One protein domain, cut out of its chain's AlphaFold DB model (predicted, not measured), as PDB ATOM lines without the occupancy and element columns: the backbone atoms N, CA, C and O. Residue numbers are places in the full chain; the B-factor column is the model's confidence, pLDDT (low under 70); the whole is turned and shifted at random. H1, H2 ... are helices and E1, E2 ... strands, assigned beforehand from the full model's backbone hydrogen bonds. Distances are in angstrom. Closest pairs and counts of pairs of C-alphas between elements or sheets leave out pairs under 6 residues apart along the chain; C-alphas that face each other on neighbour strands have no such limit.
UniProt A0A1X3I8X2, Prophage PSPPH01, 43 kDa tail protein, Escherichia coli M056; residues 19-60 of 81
ATOM      1  N   ARG A  19     288.929 272.364 216.867       94.31
ATOM      2  CA  ARG A  19     287.807 273.268 217.140       94.31
ATOM      3  C   ARG A  19     286.981 273.485 215.883       94.31
ATOM      4  O   ARG A  19     287.538 273.662 214.798       94.31
ATOM      5  N   VAL A  20     285.666 273.462 216.038       94.19
ATOM      6  CA  VAL A  20     284.700 273.603 214.948       94.19
ATOM      7  C   VAL A  20     283.595 274.566 215.344       94.19
ATOM      8  O   VAL A  20     283.237 274.652 216.514       94.19
ATOM      9  N   ILE A  21     283.040 275.264 214.358       94.50
ATOM     10  CA  ILE A  21     281.843 276.083 214.536       94.50
ATOM     11  C   ILE A  21     280.636 275.250 214.118       94.50
ATOM     12  O   ILE A  21     280.576 274.777 212.980       94.50
ATOM     13  N   VAL A  22     279.690 275.059 215.036       93.19
ATOM     14  CA  VAL A  22     278.438 274.342 214.784       93.19
ATOM     15  C   VAL A  22     277.290 275.338 214.707       93.19
ATOM     16  O   VAL A  22     277.066 276.126 215.624       93.19
ATOM     17  N   PHE A  23     276.555 275.275 213.602       94.00
ATOM     18  CA  PHE A  23     275.299 275.982 213.407       94.00
ATOM     19  C   PHE A  23     274.193 274.947 213.196       94.00
ATOM     20  O   PHE A  23     274.177 274.244 212.185       94.00
ATOM     21  N   ASP A  24     273.294 274.845 214.167       91.62
ATOM     22  CA  ASP A  24     272.115 273.986 214.135       91.62
ATOM     23  C   ASP A  24     270.963 274.699 214.867       91.62
ATOM     24  O   ASP A  24     270.852 274.614 216.095       91.62
ATOM     25  N   PRO A  25     270.086 275.402 214.132       92.31
ATOM     26  CA  PRO A  25     268.995 276.166 214.726       92.31
ATOM     27  C   PRO A  25     267.907 275.286 215.357       92.31
ATOM     28  O   PRO A  25     267.120 275.790 216.153       92.31
ATOM     29  N   VAL A  26     267.843 273.989 215.030       94.56
ATOM     30  CA  VAL A  26     266.860 273.060 215.615       94.56
ATOM     31  C   VAL A  26     267.322 272.612 216.996       94.56
ATOM     32  O   VAL A  26     266.525 272.574 217.933       94.56
ATOM     33  N   CYS A  27     268.614 272.316 217.136       88.81
ATOM     34  CA  CYS A  27     269.210 271.945 218.419       88.81
ATOM     35  C   CYS A  27     269.657 273.158 219.260       88.81
ATOM     36  O   CYS A  27     270.119 272.974 220.383       88.81
ATOM     37  N   GLY A  28     269.503 274.384 218.746       91.44
ATOM     38  CA  GLY A  28     269.805 275.627 219.463       91.44
ATOM     39  C   GLY A  28     271.275 276.057 219.421       91.44
ATOM     40  O   GLY A  28     271.688 276.878 220.237       91.44
ATOM     41  N   PHE A  29     272.068 275.528 218.489       91.75
ATOM     42  CA  PHE A  29     273.439 275.974 218.258       91.75
ATOM     43  C   PHE A  29     273.457 277.134 217.261       91.75
ATOM     44  O   PHE A  29     273.164 276.955 216.078       91.75
ATOM     45  N   ASP A  30     273.852 278.315 217.726       92.56
ATOM     46  CA  ASP A  30     274.095 279.478 216.874       92.56
ATOM     47  C   ASP A  30     275.599 279.742 216.796       92.56
ATOM     48  O   ASP A  30     276.188 280.317 217.710       92.56
ATOM     49  N   ASN A  31     276.230 279.241 215.729       93.19
ATOM     50  CA  ASN A  31     277.654 279.432 215.441       93.19
ATOM     51  C   ASN A  31     278.562 279.174 216.656       93.19
ATOM     52  O   ASN A  31     279.506 279.911 216.936       93.19
ATOM     53  N   THR A  32     278.259 278.110 217.393       93.31
ATOM     54  CA  THR A  32     278.922 277.796 218.655       93.31
ATOM     55  C   THR A  32     280.246 277.085 218.395       93.31
ATOM     56  O   THR A  32     280.293 276.112 217.640       93.31
ATOM     57  N   GLU A  33     281.320 277.549 219.035       95.31
ATOM     58  CA  GLU A  33     282.623 276.885 218.991       95.31
ATOM     59  C   GLU A  33     282.629 275.664 219.919       95.31
ATOM     60  O   GLU A  33     282.439 275.783 221.129       95.31
ATOM     61  N   LEU A  34     282.868 274.484 219.350       95.50
ATOM     62  CA  LEU A  34     282.953 273.222 220.077       95.50
ATOM     63  C   LEU A  34     284.259 272.494 219.755       95.50
ATOM     64  O   LEU A  34     284.847 272.656 218.683       95.50
ATOM     65  N   LEU A  35     284.710 271.667 220.695       95.94
ATOM     66  CA  LEU A  35     285.858 270.786 220.529       95.94
ATOM     67  C   LEU A  35     285.398 269.410 220.055       95.94
ATOM     68  O   LEU A  35     284.491 268.821 220.644       95.94
ATOM     69  N   ILE A  36     286.067 268.866 219.041       95.94
ATOM     70  CA  ILE A  36     285.898 267.468 218.646       95.94
ATOM     71  C   ILE A  36     286.587 266.566 219.671       95.94
ATOM     72  O   ILE A  36     287.813 266.565 219.780       95.94
ATOM     73  N   SER A  37     285.809 265.751 220.372       95.38
ATOM     74  CA  SER A  37     286.333 264.749 221.305       95.38
ATOM     75  C   SER A  37     286.610 263.409 220.641       95.38
ATOM     76  O   SER A  37     287.585 262.744 220.980       95.38
ATOM     77  N   GLU A  38     285.784 263.020 219.673       96.06
ATOM     78  CA  GLU A  38     285.884 261.728 219.000       96.06
ATOM     79  C   GLU A  38     285.474 261.856 217.533       96.06
ATOM     80  O   GLU A  38     284.536 262.581 217.196       96.06
ATOM     81  N   VAL A  39     286.167 261.111 216.673       96.56
ATOM     82  CA  VAL A  39     285.838 260.967 215.255       96.56
ATOM     83  C   VAL A  39     285.740 259.487 214.926       96.56
ATOM     84  O   VAL A  39     286.692 258.735 215.140       96.56
ATOM     85  N   ARG A  40     284.606 259.078 214.359       95.31
ATOM     86  CA  ARG A  40     284.380 257.720 213.871       95.31
ATOM     87  C   ARG A  40     284.059 257.747 212.385       95.31
ATOM     88  O   ARG A  40     283.074 258.338 211.954       95.31
ATOM     89  N   PHE A  41     284.885 257.058 211.611       93.56
ATOM     90  CA  PHE A  41     284.687 256.875 210.181       93.56
ATOM     91  C   PHE A  41     283.976 255.552 209.915       93.56
ATOM     92  O   PHE A  41     284.401 254.503 210.398       93.56
ATOM     93  N   THR A  42     282.904 255.597 209.135       92.19
ATOM     94  CA  THR A  42     282.194 254.410 208.655       92.19
ATOM     95  C   THR A  42     282.127 254.429 207.132       92.19
ATOM     96  O   THR A  42     282.059 255.493 206.512       92.19
ATOM     97  N   GLN A  43     282.204 253.248 206.523       90.75
ATOM     98  CA  GLN A  43     281.988 253.046 205.096       90.75
ATOM     99  C   GLN A  43     281.105 251.819 204.915       90.75
ATOM    100  O   GLN A  43     281.416 250.748 205.438       90.75
ATOM    101  N   ASP A  44     280.010 251.992 204.189       87.38
ATOM    102  CA  ASP A  44     279.051 250.945 203.868       87.38
ATOM    103  C   ASP A  44     278.576 251.075 202.408       87.38
ATOM    104  O   ASP A  44     279.156 251.807 201.602       87.38
ATOM    105  N   GLN A  45     277.533 250.326 202.046       87.06
ATOM    106  CA  GLN A  45     276.966 250.331 200.693       87.06
ATOM    107  C   GLN A  45     276.358 251.689 200.292       87.06
ATOM    108  O   GLN A  45     276.236 251.961 199.100       87.06
ATOM    109  N   ASN A  46     276.030 252.556 201.258       82.31
ATOM    110  CA  ASN A  46     275.536 253.915 201.029       82.31
ATOM    111  C   ASN A  46     276.670 254.955 200.942       82.31
ATOM    112  O   ASN A  46     276.401 256.144 200.755       82.31
ATOM    113  N   GLY A  47     277.933 254.528 201.046       87.06
ATOM    114  CA  GLY A  47     279.116 255.373 200.925       87.06
ATOM    115  C   GLY A  47     279.836 255.555 202.257       87.06
ATOM    116  O   GLY A  47     279.830 254.684 203.121       87.06
ATOM    117  N   THR A  48     280.511 256.686 202.425       90.00
ATOM    118  CA  THR A  48     281.260 256.997 203.650       90.00
ATOM    119  C   THR A  48     280.542 258.025 204.506       90.00
ATOM    120  O   THR A  48     280.127 259.077 204.001       90.00
ATOM    121  N   ARG A  49     280.544 257.805 205.813       90.31
ATOM    122  CA  ARG A  49     280.040 258.747 206.805       90.31
ATOM    123  C   ARG A  49     281.087 258.993 207.888       90.31
ATOM    124  O   ARG A  49     281.915 258.132 208.182       90.31
ATOM    125  N   THR A  50     281.036 260.187 208.467       93.19
ATOM    126  CA  THR A  50     281.782 260.532 209.678       93.19
ATOM    127  C   THR A  50     280.794 260.866 210.777       93.19
ATOM    128  O   THR A  50     279.897 261.683 210.577       93.19
ATOM    129  N   GLU A  51     280.967 260.243 211.930       94.00
ATOM    130  CA  GLU A  51     280.307 260.627 213.171       94.00
ATOM    131  C   GLU A  51     281.320 261.377 214.033       94.00
ATOM    132  O   GLU A  51     282.439 260.906 214.242       94.00
ATOM    133  N   ILE A  52     280.944 262.565 214.499       95.00
ATOM    134  CA  ILE A  52     281.815 263.450 215.268       95.00
ATOM    135  C   ILE A  52     281.110 263.761 216.578       95.00
ATOM    136  O   ILE A  52     279.977 264.246 216.574       95.00
ATOM    137  N   ARG A  53     281.778 263.485 217.697       94.81
ATOM    138  CA  ARG A  53     281.313 263.929 219.011       94.81
ATOM    139  C   ARG A  53     281.969 265.250 219.346       94.81
ATOM    140  O   ARG A  53     283.189 265.385 219.253       94.81
ATOM    141  N   VAL A  54     281.147 266.207 219.745       95.19
ATOM    142  CA  VAL A  54     281.572 267.565 220.063       95.19
ATOM    143  C   VAL A  54     281.072 267.977 221.437       95.19
ATOM    144  O   VAL A  54     280.027 267.507 221.886       95.19
ATOM    145  N   GLY A  55     281.822 268.848 222.099       93.94
ATOM    146  CA  GLY A  55     281.436 269.413 223.385       93.94
ATOM    147  C   GLY A  55     282.134 270.744 223.665       93.94
ATOM    148  O   GLY A  55     283.073 271.102 222.944       93.94
ATOM    149  N   PRO A  56     281.685 271.484 224.690       92.88
ATOM    150  CA  PRO A  56     282.358 272.694 225.147       92.88
ATOM    151  C   PRO A  56     283.842 272.419 225.462       92.88
ATOM    152  O   PRO A  56     284.138 271.419 226.119       92.88
ATOM    153  N   PRO A  57     284.803 273.242 224.994       90.31
ATOM    154  CA  PRO A  57     286.232 272.988 225.218       90.31
ATOM    155  C   PRO A  57     286.640 272.948 226.699       90.31
ATOM    156  O   PRO A  57     287.557 272.220 227.071       90.31
ATOM    157  N   ASP A  58     285.958 273.723 227.539       88.38
ATOM    158  CA  ASP A  58     286.156 273.792 228.988       88.38
ATOM    159  C   ASP A  58     285.774 272.495 229.712       88.38
ATOM    160  O   ASP A  58     286.397 272.158 230.718       88.38
ATOM    161  N   ALA A  59     284.844 271.709 229.159       87.44
ATOM    162  CA  ALA A  59     284.472 270.393 229.683       87.44
ATOM    163  C   ALA A  59     285.620 269.364 229.640       87.44
ATOM    164  O   ALA A  59     285.522 268.305 230.259       87.44
ATOM    165  N   TYR A  60     286.701 269.664 228.915       84.19
ATOM    166  CA  TYR A  60     287.886 268.811 228.789       84.19
ATOM    167  C   TYR A  60     289.089 269.324 229.591       84.19
ATOM    168  O   TYR A  60     290.178 268.751 229.499       84.19
TER     169      TYR A  60
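What this domain is: This is residues 19 to 60 of the 81 residues of the protein "Prophage PSPPH01, 43 kDa tail protein" of Escherichia coli M056 (UniProt A0A1X3I8X2). What is the shape? An antiparallel meander, each strand the neighbour of the one before, bends into an L: E1 with the first part of E2 makes one arm, E3 with the rest of E2 the longer one, and H1 is near the corner. What makes it up? The 42 printed residues hold E1, E2, E3, H1 in that order, mostly strand, loose with radius of gyration of the C-alphas 12.5 A, spanning 36 by 25 by 13 A.

How they stand to each other: How do the strands pair? E1, residues 19 to 24, and E2, residues 29 to 44, form a hairpin; N 20 and O 34 are within hydrogen-bond range, 2.9 A. E2 bends by 103 degrees at residue 32 and forms a hairpin with E3, residues 47 to 55; N 42 and O 49 are within hydrogen-bond range, 2.9 A. Where is the helix? H1, residues 57 to 60, is on the sheet, height 7.5 A; it is too short for any O i to N i+4 pair. The closest C-alphas of E2 and H1 are Leu 35 and Pro 57, 5.2 A.

Where its parts are: Where does E1 begin? C-alpha 19 is at (287.807, 273.268, 217.140). How long are the strands? E1 measures 16.0 A, E2 29.4 A and E3 26.6 A from first to last C-alpha.

The domain as a whole: What is farthest apart? The C-alphas of Gln 45 and Asp 58, 37.9 A. Any cut or low confidence? The printed part has no cut, and no printed residue is under 70.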